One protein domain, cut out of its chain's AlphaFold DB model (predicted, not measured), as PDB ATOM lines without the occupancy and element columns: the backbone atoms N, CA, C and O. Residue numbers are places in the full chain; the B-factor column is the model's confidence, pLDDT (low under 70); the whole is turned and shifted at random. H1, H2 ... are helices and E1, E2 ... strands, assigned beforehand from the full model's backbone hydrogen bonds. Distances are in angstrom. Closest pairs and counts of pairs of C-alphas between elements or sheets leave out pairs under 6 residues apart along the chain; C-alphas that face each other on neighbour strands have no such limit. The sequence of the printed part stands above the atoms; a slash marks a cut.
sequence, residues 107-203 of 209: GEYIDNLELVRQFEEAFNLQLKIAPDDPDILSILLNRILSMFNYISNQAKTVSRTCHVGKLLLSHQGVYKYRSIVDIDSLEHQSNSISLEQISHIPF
ATOM      1  N   GLY A 107     222.479 190.279 184.824       80.25
ATOM      2  CA  GLY A 107     223.691 190.532 185.618       80.25
ATOM      3  C   GLY A 107     223.806 189.650 186.865       80.25
ATOM      4  O   GLY A 107     224.862 189.085 187.125       80.25
ATOM      5  N   GLU A 108     222.698 189.405 187.570       85.56
ATOM      6  CA  GLU A 108     222.684 188.558 188.769       85.56
ATOM      7  C   GLU A 108     223.112 187.105 188.515       85.56
ATOM      8  O   GLU A 108     223.636 186.451 189.414       85.56
ATOM      9  N   TYR A 109     222.887 186.589 187.305       87.12
ATOM     10  CA  TYR A 109     223.327 185.252 186.901       87.12
ATOM     11  C   TYR A 109     224.808 185.250 186.510       87.12
ATOM     12  O   TYR A 109     225.509 184.274 186.766       87.12
ATOM     13  N   ILE A 110     225.299 186.348 185.929       81.38
ATOM     14  CA  ILE A 110     226.723 186.516 185.607       81.38
ATOM     15  C   ILE A 110     227.547 186.568 186.901       81.38
ATOM     16  O   ILE A 110     228.583 185.911 187.001       81.38
ATOM     17  N   ASP A 111     227.047 187.277 187.913       84.19
ATOM     18  CA  ASP A 111     227.696 187.400 189.222       84.19
ATOM     19  C   ASP A 111     227.604 186.113 190.062       84.19
ATOM     20  O   ASP A 111     228.358 185.936 191.023       84.19
ATOM     21  N   ASN A 112     226.693 185.198 189.712       87.75
ATOM     22  CA  ASN A 112     226.469 183.951 190.431       87.75
ATOM     23  C   ASN A 112     226.280 182.757 189.482       87.75
ATOM     24  O   ASN A 112     225.160 182.354 189.162       87.75
ATOM     25  N   LEU A 113     227.399 182.123 189.122       89.38
ATOM     26  CA  LEU A 113     227.439 180.955 188.232       89.38
ATOM     27  C   LEU A 113     226.609 179.755 188.722       89.38
ATOM     28  O   LEU A 113     226.242 178.898 187.922       89.38
ATOM     29  N   GLU A 114     226.284 179.681 190.013       92.12
ATOM     30  CA  GLU A 114     225.413 178.625 190.529       92.12
ATOM     31  C   GLU A 114     223.969 178.778 190.021       92.12
ATOM     32  O   GLU A 114     223.318 177.773 189.752       92.12
ATOM     33  N   LEU A 115     223.484 180.009 189.803       91.25
ATOM     34  CA  LEU A 115     222.169 180.245 189.188       91.25
ATOM     35  C   LEU A 115     222.139 179.775 187.732       91.25
ATOM     36  O   LEU A 115     221.156 179.175 187.303       91.25
ATOM     37  N   VAL A 116     223.231 180.000 186.994       90.38
ATOM     38  CA  VAL A 116     223.395 179.497 185.621       90.38
ATOM     39  C   VAL A 116     223.354 177.970 185.615       90.38
ATOM     40  O   VAL A 116     222.575 177.380 184.874       90.38
ATOM     41  N   ARG A 117     224.116 177.322 186.506       89.81
ATOM     42  CA  ARG A 117     224.142 175.858 186.617       89.81
ATOM     43  C   ARG A 117     222.763 175.280 186.940       89.81
ATOM     44  O   ARG A 117     222.328 174.340 186.284       89.81
ATOM     45  N   GLN A 118     222.062 175.849 187.919       93.25
ATOM     46  CA  GLN A 118     220.717 175.402 188.301       93.25
ATOM     47  C   GLN A 118     219.710 175.566 187.162       93.25
ATOM     48  O   GLN A 118     218.859 174.700 186.957       93.25
ATOM     49  N   PHE A 119     219.822 176.657 186.405       93.31
ATOM     50  CA  PHE A 119     218.991 176.894 185.237       93.31
ATOM     51  C   PHE A 119     219.256 175.854 184.133       93.31
ATOM     52  O   PHE A 119     218.314 175.238 183.636       93.31
ATOM     53  N   GLU A 120     220.517 175.601 183.783       91.00
ATOM     54  CA  GLU A 120     220.892 174.635 182.737       91.00
ATOM     55  C   GLU A 120     220.601 173.178 183.134       91.00
ATOM     56  O   GLU A 120     220.335 172.335 182.278       91.00
ATOM     57  N   GLU A 121     220.582 172.866 184.433       90.81
ATOM     58  CA  GLU A 121     220.113 171.575 184.949       90.81
ATOM     59  C   GLU A 121     218.585 171.429 184.857       90.81
ATOM     60  O   GLU A 121     218.082 170.332 184.603       90.81
ATOM     61  N   ALA A 122     217.838 172.523 185.041       90.69
ATOM     62  CA  ALA A 122     216.380 172.535 184.950       90.69
ATOM     63  C   ALA A 122     215.874 172.518 183.498       90.69
ATOM     64  O   ALA A 122     214.808 171.961 183.217       90.69
ATOM     65  N   PHE A 123     216.632 173.106 182.569       90.44
ATOM     66  CA  PHE A 123     216.250 173.234 181.170       90.44
ATOM     67  C   PHE A 123     217.325 172.680 180.245       90.44
ATOM     68  O   PHE A 123     218.428 173.201 180.142       90.44
ATOM     69  N   ASN A 124     216.955 171.679 179.447       85.38
ATOM     70  CA  ASN A 124     217.739 171.360 178.261       85.38
ATOM     71  C   ASN A 124     217.742 172.607 177.348       85.38
ATOM     72  O   ASN A 124     216.685 173.209 177.154       85.38
ATOM     73  N   LEU A 125     218.878 172.989 176.766       86.06
ATOM     74  CA  LEU A 125     218.952 174.084 175.784       86.06
ATOM     75  C   LEU A 125     219.008 173.581 174.344       86.06
ATOM     76  O   LEU A 125     218.704 174.328 173.422       86.06
ATOM     77  N   GLN A 126     219.274 172.293 174.144       85.12
ATOM     78  CA  GLN A 126     219.233 171.678 172.824       85.12
ATOM     79  C   GLN A 126     217.791 171.427 172.381       85.12
ATOM     80  O   GLN A 126     216.945 170.909 173.130       85.12
ATOM     81  N   LEU A 127     217.512 171.756 171.126       75.56
ATOM     82  CA  LEU A 127     216.253 171.483 170.458       75.56
ATOM     83  C   LEU A 127     216.316 170.101 169.814       75.56
ATOM     84  O   LEU A 127     216.953 169.882 168.791       75.56
ATOM     85  N   LYS A 128     215.615 169.149 170.426       71.50
ATOM     86  CA  LYS A 128     215.341 167.831 169.843       71.50
ATOM     87  C   LYS A 128     213.849 167.735 169.562       71.50
ATOM     88  O   LYS A 128     213.135 167.047 170.284       71.50
ATOM     89  N   ILE A 129     213.368 168.497 168.584       66.88
ATOM     90  CA  ILE A 129     211.967 168.433 168.153       66.88
ATOM     91  C   ILE A 129     211.941 167.940 166.710       66.88
ATOM     92  O   ILE A 129     212.769 168.355 165.901       66.88
ATOM     93  N   ALA A 130     211.030 167.016 166.409       69.38
ATOM     94  CA  ALA A 130     210.819 166.567 165.042       69.38
ATOM     95  C   ALA A 130     210.320 167.765 164.206       69.38
ATOM     96  O   ALA A 130     209.345 168.395 164.616       69.38
ATOM     97  N   PRO A 131     210.952 168.096 163.065       65.38
ATOM     98  CA  PRO A 131     210.575 169.256 162.249       65.38
ATOM     99  C   PRO A 131     209.106 169.257 161.808       65.38
ATOM    100  O   PRO A 131     208.534 170.321 161.590       65.38
ATOM    101  N   ASP A 132     208.505 168.068 161.722       73.31
ATOM    102  CA  ASP A 132     207.144 167.848 161.231       73.31
ATOM    103  C   ASP A 132     206.101 167.740 162.359       73.31
ATOM    104  O   ASP A 132     204.960 167.346 162.110       73.31
ATOM    105  N   ASP A 133     206.473 168.039 163.609       76.31
ATOM    106  CA  ASP A 133     205.524 168.050 164.724       76.31
ATOM    107  C   ASP A 133     204.556 169.245 164.569       76.31
ATOM    108  O   ASP A 133     205.000 170.399 164.617       76.31
ATOM    109  N   PRO A 134     203.241 169.013 164.384       72.12
ATOM    110  CA  PRO A 134     202.271 170.088 164.181       72.12
ATOM    111  C   PRO A 134     202.175 171.049 165.377       72.12
ATOM    112  O   PRO A 134     201.772 172.199 165.198       72.12
ATOM    113  N   ASP A 135     202.598 170.620 166.571       77.94
ATOM    114  CA  ASP A 135     202.565 171.408 167.802       77.94
ATOM    115  C   ASP A 135     203.923 172.046 168.149       77.94
ATOM    116  O   ASP A 135     204.053 172.692 169.195       77.94
ATOM    117  N   ILE A 136     204.931 171.937 167.269       78.88
ATOM    118  CA  ILE A 136     206.305 172.414 167.515       78.88
ATOM    119  C   ILE A 136     206.353 173.856 168.018       78.88
ATOM    120  O   ILE A 136     207.071 174.165 168.968       78.88
ATOM    121  N   LEU A 137     205.555 174.746 167.427       75.25
ATOM    122  CA  LEU A 137     205.550 176.155 167.801       75.25
ATOM    123  C   LEU A 137     205.001 176.364 169.221       75.25
ATOM    124  O   LEU A 137     205.576 177.138 169.985       75.25
ATOM    125  N   SER A 138     203.937 175.650 169.595       76.31
ATOM    126  CA  SER A 138     203.367 175.687 170.948       76.31
ATOM    127  C   SER A 138     204.345 175.108 171.975       76.31
ATOM    128  O   SER A 138     204.523 175.671 173.054       76.31
ATOM    129  N   ILE A 139     205.035 174.014 171.638       79.88
ATOM    130  CA  ILE A 139     206.063 173.398 172.492       79.88
ATOM    131  C   ILE A 139     207.222 174.374 172.732       79.88
ATOM    132  O   ILE A 139     207.621 174.593 173.879       79.88
ATOM    133  N   LEU A 140     207.742 174.990 171.666       81.19
ATOM    134  CA  LEU A 140     208.834 175.962 171.743       81.19
ATOM    135  C   LEU A 140     208.453 177.173 172.591       81.19
ATOM    136  O   LEU A 140     209.207 177.570 173.477       81.19
ATOM    137  N   LEU A 141     207.266 177.727 172.359       79.06
ATOM    138  CA  LEU A 141     206.762 178.882 173.086       79.06
ATOM    139  C   LEU A 141     206.598 178.595 174.584       79.06
ATOM    140  O   LEU A 141     207.071 179.374 175.409       79.06
ATOM    141  N   ASN A 142     205.989 177.460 174.945       79.44
ATOM    142  CA  ASN A 142     205.843 177.057 176.345       79.44
ATOM    143  C   ASN A 142     207.208 176.886 177.024       79.44
ATOM    144  O   ASN A 142     207.380 177.282 178.177       79.44
ATOM    145  N   ARG A 143     208.201 176.343 176.309       86.00
ATOM    146  CA  ARG A 143     209.566 176.195 176.825       86.00
ATOM    147  C   ARG A 143     210.240 177.549 177.039       86.00
ATOM    148  O   ARG A 143     210.783 177.766 178.117       86.00
ATOM    149  N   ILE A 144     210.145 178.474 176.079       85.88
ATOM    150  CA  ILE A 144     210.678 179.843 176.202       85.88
ATOM    151  C   ILE A 144     210.057 180.567 177.399       85.88
ATOM    152  O   ILE A 144     210.779 181.135 178.214       85.88
ATOM    153  N   LEU A 145     208.733 180.519 177.540       84.56
ATOM    154  CA  LEU A 145     208.032 181.214 178.623       84.56
ATOM    155  C   LEU A 145     208.322 180.590 179.993       84.56
ATOM    156  O   LEU A 145     208.461 181.317 180.972       84.56
ATOM    157  N   SER A 146     208.506 179.268 180.060       86.06
ATOM    158  CA  SER A 146     208.929 178.582 181.289       86.06
ATOM    159  C   SER A 146     210.352 178.971 181.701       86.06
ATOM    160  O   SER A 146     210.593 179.258 182.872       86.06
ATOM    161  N   MET A 147     211.281 179.034 180.739       89.56
ATOM    162  CA  MET A 147     212.645 179.525 180.972       89.56
ATOM    163  C   MET A 147     212.631 180.982 181.446       89.56
ATOM    164  O   MET A 147     213.291 181.321 182.426       89.56
ATOM    165  N   PHE A 148     211.833 181.836 180.802       88.06
ATOM    166  CA  PHE A 148     211.698 183.239 181.184       88.06
ATOM    167  C   PHE A 148     211.106 183.403 182.595       88.06
ATOM    168  O   PHE A 148     211.633 184.196 183.371       88.06
ATOM    169  N   ASN A 149     210.084 182.616 182.968       87.19
ATOM    170  CA  ASN A 149     209.529 182.611 184.331       87.19
ATOM    171  C   ASN A 149     210.574 182.210 185.373       87.19
ATOM    172  O   ASN A 149     210.684 182.817 186.436       87.19
ATOM    173  N   TYR A 150     211.367 181.180 185.076       90.06
ATOM    174  CA  TYR A 150     212.429 180.757 185.980       90.06
ATOM    175  C   TYR A 150     213.435 181.889 186.211       90.06
ATOM    176  O   TYR A 150     213.762 182.199 187.356       90.06
ATOM    177  N   ILE A 151     213.889 182.539 185.133       90.19
ATOM    178  CA  ILE A 151     214.851 183.640 185.221       90.19
ATOM    179  C   ILE A 151     214.267 184.816 186.007       90.19
ATOM    180  O   ILE A 151     214.907 185.287 186.947       90.19
ATOM    181  N   SER A 152     213.049 185.254 185.681       88.25
ATOM    182  CA  SER A 152     212.410 186.414 186.317       88.25
ATOM    183  C   SER A 152     212.053 186.193 187.792       88.25
ATOM    184  O   SER A 152     211.967 187.152 188.552       88.25
ATOM    185  N   ASN A 153     211.887 184.942 188.233       87.75
ATOM    186  CA  ASN A 153     211.703 184.614 189.650       87.75
ATOM    187  C   ASN A 153     212.990 184.753 190.479       87.75
ATOM    188  O   ASN A 153     212.917 184.977 191.686       87.75
ATOM    189  N   GLN A 154     214.159 184.595 189.854       86.44
ATOM    190  CA  GLN A 154     215.456 184.605 190.544       86.44
ATOM    191  C   GLN A 154     216.224 185.924 190.356       86.44
ATOM    192  O   GLN A 154     217.021 186.293 191.218       86.44
ATOM    193  N   ALA A 155     215.989 186.649 189.257       86.25
ATOM    194  CA  ALA A 155     216.633 187.926 188.951       86.25
ATOM    195  C   ALA A 155     215.684 189.101 189.216       86.25
ATOM    196  O   ALA A 155     214.628 189.219 188.600       86.25
ATOM    197  N   LYS A 156     216.083 190.011 190.109       84.19
ATOM    198  CA  LYS A 156     215.266 191.173 190.500       84.19
ATOM    199  C   LYS A 156     215.228 192.247 189.418       84.19
ATOM    200  O   LYS A 156     214.312 193.064 189.407       84.19
ATOM    201  N   THR A 157     216.236 192.276 188.550       81.94
ATOM    202  CA  THR A 157     216.338 193.226 187.439       81.94
ATOM    203  C   THR A 157     215.479 192.836 186.236       81.94
ATOM    204  O   THR A 157     215.256 193.660 185.351       81.94
ATOM    205  N   VAL A 158     214.967 191.602 186.198       81.69
ATOM    206  CA  VAL A 158     214.174 191.094 185.079       81.69
ATOM    207  C   VAL A 158     212.691 191.330 185.343       81.69
ATOM    208  O   VAL A 158     212.127 190.863 186.329       81.69
ATOM    209  N   SER A 159     212.038 192.052 184.432       82.94
ATOM    210  CA  SER A 159     210.584 192.229 184.465       82.94
ATOM    211  C   SER A 159     209.861 190.890 184.296       82.94
ATOM    212  O   SER A 159     210.277 190.044 183.507       82.94
ATOM    213  N   ARG A 160     208.716 190.729 184.966       81.81
ATOM    214  CA  ARG A 160     207.802 189.593 184.745       81.81
ATOM    215  C   ARG A 160     206.976 189.726 183.461       81.81
ATOM    216  O   ARG A 160     206.239 188.818 183.093       81.81
ATOM    217  N   THR A 161     207.125 190.838 182.743       80.75
ATOM    218  CA  THR A 161     206.531 191.055 181.424       80.75
ATOM    219  C   THR A 161     207.511 190.672 180.313       80.75
ATOM    220  O   THR A 161     208.579 191.268 180.174       80.75
ATOM    221  N   CYS A 162     207.116 189.715 179.477       76.12
ATOM    222  CA  CYS A 162     207.839 189.265 178.294       76.12
ATOM    223  C   CYS A 162     207.313 189.957 177.031       76.12
ATOM    224  O   CYS A 162     206.104 190.073 176.823       76.12
ATOM    225  N   HIS A 163     208.207 190.352 176.129       74.44
ATOM    226  CA  HIS A 163     207.834 190.734 174.770       74.44
ATOM    227  C   HIS A 163     208.074 189.550 173.831       74.44
ATOM    228  O   HIS A 163     209.205 189.100 173.689       74.44
ATOM    229  N   VAL A 164     207.022 189.078 173.157       73.00
ATOM    230  CA  VAL A 164     207.098 187.983 172.179       73.00
ATOM    231  C   VAL A 164     206.879 188.509 170.765       73.00
ATOM    232  O   VAL A 164     205.852 189.127 170.460       73.00
ATOM    233  N   GLY A 165     207.869 188.271 169.908       71.75
ATOM    234  CA  GLY A 165     207.893 188.728 168.525       71.75
ATOM    235  C   GLY A 165     207.779 187.564 167.565       71.75
ATOM    236  O   GLY A 165     208.483 186.568 167.714       71.75
ATOM    237  N   LYS A 166     206.912 187.691 166.560       72.88
ATOM    238  CA  LYS A 166     206.770 186.689 165.498       72.88
ATOM    239  C   LYS A 166     206.975 187.338 164.142       72.88
ATOM    240  O   LYS A 166     206.296 188.309 163.820       72.88
ATOM    241  N   LEU A 167     207.867 186.768 163.339       73.62
ATOM    242  CA  LEU A 167     208.034 187.112 161.931       73.62
ATOM    243  C   LEU A 167     207.479 185.960 161.084       73.62
ATOM    244  O   LEU A 167     207.882 184.813 161.266       73.62
ATOM    245  N   LEU A 168     206.534 186.261 160.196       71.62
ATOM    246  CA  LEU A 168     205.897 185.311 159.288       71.62
ATOM    247  C   LEU A 168     206.224 185.676 157.839       71.62
ATOM    248  O   LEU A 168     206.022 186.815 157.419       71.62
ATOM    249  N   LEU A 169     206.682 184.683 157.081       70.81
ATOM    250  CA  LEU A 169     206.838 184.756 155.633       70.81
ATOM    251  C   LEU A 169     205.621 184.104 154.978       70.81
ATOM    252  O   LEU A 169     205.270 182.975 155.319       70.81
ATOM    253  N   SER A 170     204.965 184.804 154.055       74.00
ATOM    254  CA  SER A 170     203.872 184.253 153.252       74.00
ATOM    255  C   SER A 170     204.000 184.686 151.792       74.00
ATOM    256  O   SER A 170     204.758 185.597 151.459       74.00
ATOM    257  N   HIS A 171     203.218 184.069 150.905       71.56
ATOM    258  CA  HIS A 171     203.156 184.470 149.494       71.56
ATOM    259  C   HIS A 171     202.706 185.925 149.282       71.56
ATOM    260  O   HIS A 171     202.956 186.491 148.224       71.56
ATOM    261  N   GLN A 172     202.031 186.520 150.268       70.56
ATOM    262  CA  GLN A 172     201.546 187.901 150.221       70.56
ATOM    263  C   GLN A 172     202.577 188.908 150.755       70.56
ATOM    264  O   GLN A 172     202.390 190.109 150.590       70.56
ATOM    265  N   GLY A 173     203.659 188.433 151.381       68.44
ATOM    266  CA  GLY A 173     204.730 189.275 151.900       68.44
ATOM    267  C   GLY A 173     205.232 188.846 153.276       68.44
ATOM    268  O   GLY A 173     205.120 187.692 153.692       68.44
ATOM    269  N   VAL A 174     205.818 189.810 153.984       72.44
ATOM    270  CA  VAL A 174     206.447 189.631 155.296       72.44
ATOM    271  C   VAL A 174     205.602 190.314 156.361       72.44
ATOM    272  O   VAL A 174     205.305 191.500 156.250       72.44
ATOM    273  N   TYR A 175     205.293 189.598 157.440       69.75
ATOM    274  CA  TYR A 175     204.500 190.114 158.554       69.75
ATOM    275  C   TYR A 175     205.285 190.021 159.862       69.75
ATOM    276  O   TYR A 175     205.930 189.009 160.132       69.75
ATOM    277  N   LYS A 176     205.220 191.067 160.694       68.31
ATOM    278  CA  LYS A 176     205.804 191.087 162.044       68.31
ATOM    279  C   LYS A 176     204.723 191.391 163.074       68.31
ATOM    280  O   LYS A 176     204.024 192.393 162.957       68.31
ATOM    281  N   TYR A 177     204.629 190.554 164.099       69.75
ATOM    282  CA  TYR A 177     203.663 190.677 165.186       69.75
ATOM    283  C   TYR A 177     204.378 190.907 166.507       69.75
ATOM    284  O   TYR A 177     205.449 190.342 166.744       69.75
ATOM    285  N   ARG A 178     203.760 191.732 167.359       70.44
ATOM    286  CA  ARG A 178     204.191 191.946 168.733       70.44
ATOM    287  C   ARG A 178     203.094 191.638 169.718       70.44
ATOM    288  O   ARG A 178     202.043 192.264 169.660       70.44
ATOM    289  N   SER A 179     203.426 190.780 170.671       69.25
ATOM    290  CA  SER A 179     202.594 190.513 171.832       69.25
ATOM    291  C   SER A 179     203.393 190.790 173.100       69.25
ATOM    292  O   SER A 179     204.613 190.611 173.151       69.25
ATOM    293  N   ILE A 180     202.700 191.295 174.111       72.75
ATOM    294  CA  ILE A 180     203.236 191.495 175.452       72.75
ATOM    295  C   ILE A 180     202.558 190.451 176.330       72.75
ATOM    296  O   ILE A 180     201.332 190.366 176.329       72.75
ATOM    297  N   VAL A 181     203.346 189.640 177.022       72.75
ATOM    298  CA  VAL A 181     202.863 188.531 177.839       72.75
ATOM    299  C   VAL A 181     203.299 188.773 179.274       72.75
ATOM    300  O   VAL A 181     204.490 188.869 179.552       72.75
ATOM    301  N   ASP A 182     202.336 188.884 180.178       79.50
ATOM    302  CA  ASP A 182     202.606 188.885 181.612       79.50
ATOM    303  C   ASP A 182     202.693 187.437 182.096       79.50
ATOM    304  O   ASP A 182     201.732 186.680 181.941       79.50
ATOM    305  N   ILE A 183     203.829 187.027 182.655       74.25
ATOM    306  CA  ILE A 183     203.994 185.648 183.118       74.25
ATOM    307  C   ILE A 183     203.017 185.305 184.246       74.25
ATOM    308  O   ILE A 183     202.544 184.172 184.305       74.25
ATOM    309  N   ASP A 184     202.647 186.267 185.093       72.56
ATOM    310  CA  ASP A 184     201.699 186.011 186.185       72.56
ATOM    311  C   ASP A 184     200.324 185.608 185.641       72.56
ATOM    312  O   ASP A 184     199.605 184.801 186.233       72.56
ATOM    313  N   SER A 185     199.978 186.095 184.445       66.12
ATOM    314  CA  SER A 185     198.752 185.695 183.752       66.12
ATOM    315  C   SER A 185     198.798 184.264 183.197       66.12
ATOM    316  O   SER A 185     197.743 183.669 182.966       66.12
ATOM    317  N   LEU A 186     199.996 183.694 183.028       61.09
ATOM    318  CA  LEU A 186     200.214 182.328 182.547       61.09
ATOM    319  C   LEU A 186     200.125 181.297 183.679       61.09
ATOM    320  O   LEU A 186     199.619 180.202 183.461       61.09
ATOM    321  N   GLU A 187     200.555 181.640 184.898       53.81
ATOM    322  CA  GLU A 187     200.508 180.732 186.060       53.81
ATOM    323  C   GLU A 187     199.069 180.379 186.487       53.81
ATOM    324  O   GLU A 187     198.822 179.324 187.074       53.81
ATOM    325  N   HIS A 188     198.094 181.224 186.140       48.03
ATOM    326  CA  HIS A 188     196.671 180.985 186.391       48.03
ATOM    327  C   HIS A 188     195.948 180.205 185.279       48.03
ATOM    328  O   HIS A 188     194.789 179.823 185.460       48.03
ATOM    329  N   GLN A 189     196.609 179.930 184.152       46.56
ATOM    330  CA  GLN A 189     196.057 179.156 183.042       46.56
ATOM    331  C   GLN A 189     196.778 177.809 182.966       46.56
ATOM    332  O   GLN A 189     197.857 177.681 182.395       46.56
ATOM    333  N   SER A 190     196.202 176.781 183.594       37.50
ATOM    334  CA  SER A 190     196.814 175.453 183.609       37.50
ATOM    335  C   SER A 190     196.951 174.890 182.191       37.50
ATOM    336  O   SER A 190     195.943 174.703 181.514       37.50
ATOM    337  N   ASN A 191     198.181 174.524 181.832       41.19
ATOM    338  CA  ASN A 191     198.581 173.672 180.712       41.19
ATOM    339  C   ASN A 191     198.157 174.146 179.310       41.19
ATOM    340  O   ASN A 191     197.017 173.978 178.893       41.19
ATOM    341  N   SER A 192     199.170 174.565 178.546       42.38
ATOM    342  CA  SER A 192     199.178 174.974 177.134       42.38
ATOM    343  C   SER A 192     198.774 176.425 176.876       42.38
ATOM    344  O   SER A 192     197.604 176.784 176.827       42.38
ATOM    345  N   ILE A 193     199.789 177.259 176.642       48.88
ATOM    346  CA  ILE A 193     199.606 178.561 176.006       48.88
ATOM    347  C   ILE A 193     199.325 178.267 174.542       48.88
ATOM    348  O   ILE A 193     200.212 177.815 173.811       48.88
ATOM    349  N   SER A 194     198.073 178.437 174.129       49.25
ATOM    350  CA  SER A 194     197.702 178.241 172.735       49.25
ATOM    351  C   SER A 194     198.120 179.467 171.927       49.25
ATOM    352  O   SER A 194     198.043 180.611 172.381       49.25
ATOM    353  N   LEU A 195     198.559 179.243 170.689       48.38
ATOM    354  CA  LEU A 195     198.867 180.324 169.747       48.38
ATOM    355  C   LEU A 195     197.701 181.303 169.575       48.38
ATOM    356  O   LEU A 195     197.936 182.479 169.306       48.38
ATOM    357  N   GLU A 196     196.471 180.831 169.790       48.75
ATOM    358  CA  GLU A 196     195.251 181.636 169.776       48.75
ATOM    359  C   GLU A 196     195.340 182.808 170.766       48.75
ATOM    360  O   GLU A 196     195.093 183.951 170.382       48.75
ATOM    361  N   GLN A 197     195.851 182.568 171.977       48.31
ATOM    362  CA  GLN A 197     196.003 183.574 173.037       48.31
ATOM    363  C   GLN A 197     197.041 184.655 172.708       48.31
ATOM    364  O   GLN A 197     196.899 185.798 173.133       48.31
ATOM    365  N   ILE A 198     198.055 184.320 171.907       47.41
ATOM    366  CA  ILE A 198     199.060 185.277 171.411       47.41
ATOM    367  C   ILE A 198     198.601 185.949 170.104       47.41
ATOM    368  O   ILE A 198     199.116 187.007 169.741       47.41
ATOM    369  N   SER A 199     197.609 185.370 169.420       41.88
ATOM    370  CA  SER A 199     197.080 185.829 168.128       41.88
ATOM    371  C   SER A 199     195.821 186.702 168.209       41.88
ATOM    372  O   SER A 199     195.386 187.221 167.181       41.88
ATOM    373  N   HIS A 200     195.235 186.911 169.393       36.22
ATOM    374  CA  HIS A 200     194.070 187.784 169.566       36.22
ATOM    375  C   HIS A 200     194.448 189.275 169.546       36.22
ATOM    376  O   HIS A 200     194.342 189.986 170.542       36.22
ATOM    377  N   ILE A 201     194.834 189.771 168.370       36.19
ATOM    378  CA  ILE A 201     194.668 191.178 167.996       36.19
ATOM    379  C   ILE A 201     193.821 191.186 166.714       36.19
ATOM    380  O   ILE A 201     194.202 190.542 165.734       36.19
ATOM    381  N   PRO A 202     192.650 191.848 166.712       31.00
ATOM    382  CA  PRO A 202     191.698 191.767 165.616       31.00
ATOM    383  C   PRO A 202     192.285 192.339 164.326       31.00
ATOM    384  O   PRO A 202     192.809 193.452 164.284       31.00
ATOM    385  N   PHE A 203     192.130 191.557 163.262       35.59
ATOM    386  CA  PHE A 203     192.266 191.993 161.884       35.59
ATOM    387  C   PHE A 203     191.328 193.177 161.629       35.59
ATOM    388  O   PHE A 203     190.111 193.022 161.681       35.59
TER     389      PHE A 203
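Overview. This is residues 107 to 203 of the 209 residues of an uncharacterized protein of Paenibacillus sp. 18JY21-1 (UniProt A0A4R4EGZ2). One long helix, H3, runs through the middle of a loose, elongated model, and the long two-stranded hairpin of E1 and E2 runs beside it, its tip, residues 169 to 174, sticking out past the first residues of H3. H1 and H2 form a corner at the opposite end, a long link returns from H2 to the start of H3, and the short H4 and H5 lie close to H3. The printed part has 97 residues with five named helices and two named strands, in the order H1 H2 H3 E1 E2 H4 H5; the sheet, E1 - E2, is antiparallel and the class is mixed, helices and strands. The whole is loose, with a radius of gyration of the C-alphas of 15.5 A and spans of 47 by 29 by 28 A.

Arrangement. H1, residues 107 to 110, and H2, residues 113 to 122, touch only at the corner by their tight link, and only just, with 3 pairs of C-alphas within 8 A; the closest are those of Tyr 109 and Leu 115, 5.6 A apart. H3, residues 136 to 154, is close to H2 but not clearly touching, the closest C-alphas being those of Phe 119 and Tyr 150, 7.7 A apart. H2 and H3 run opposite ways at a shallow tilt of 33 degrees, only just short of steep. E1, residues 161 to 170, has its closest approach to H3 at the C-alphas of Cys 162 and Phe 148, 7.7 A apart. E2, residues 173 to 182, forms a hairpin with E1, antiparallel at 163 degrees; N 162 and O 181, 2.8 A apart, and N 170 and O 173, 2.9 A apart, are within hydrogen-bond range. H3 and E2 are apart. H4, residues 183 to 187, is close to H3 but not clearly touching, with the C-alphas of Asn 149 and Ile 183 closest at 6.4 A. H5, residues 195 to 199, is also close to H3 but not clearly touching, with those of Ser 138 and Leu 195 closest at 6.6 A. In H2, H3, H4 and H5 every O i to N i+4 pair is within hydrogen-bond range, while H1 is too short for such a pair.

Along the chain. H1, residues 107 to 110, begins at C-alpha 107 (223.691, 190.532, 185.618), and H2, residues 113 to 122, is 14.3 A long. H3, residues 136 to 154, is 27.6 A long and ends at C-alpha 154 (215.456, 184.605, 190.544). E1, residues 161 to 170, is 29.1 A long and E2, residues 173 to 182, 29.8 A. H4 spans residues 183 to 187, and H5, residues 195 to 199, ends at C-alpha 199 (197.080, 185.829, 168.128).

Size, cuts and confidence. The two C-alphas farthest apart are those of Glu 114 and Gln 172, 47.8 A. The printed part has no cut. The link from H2 to H3, 13 residues, is long. Mean pLDDT of the printed part is 73.4; 27 residues are under 70, among them residues 129 to 131 and 185 to 203.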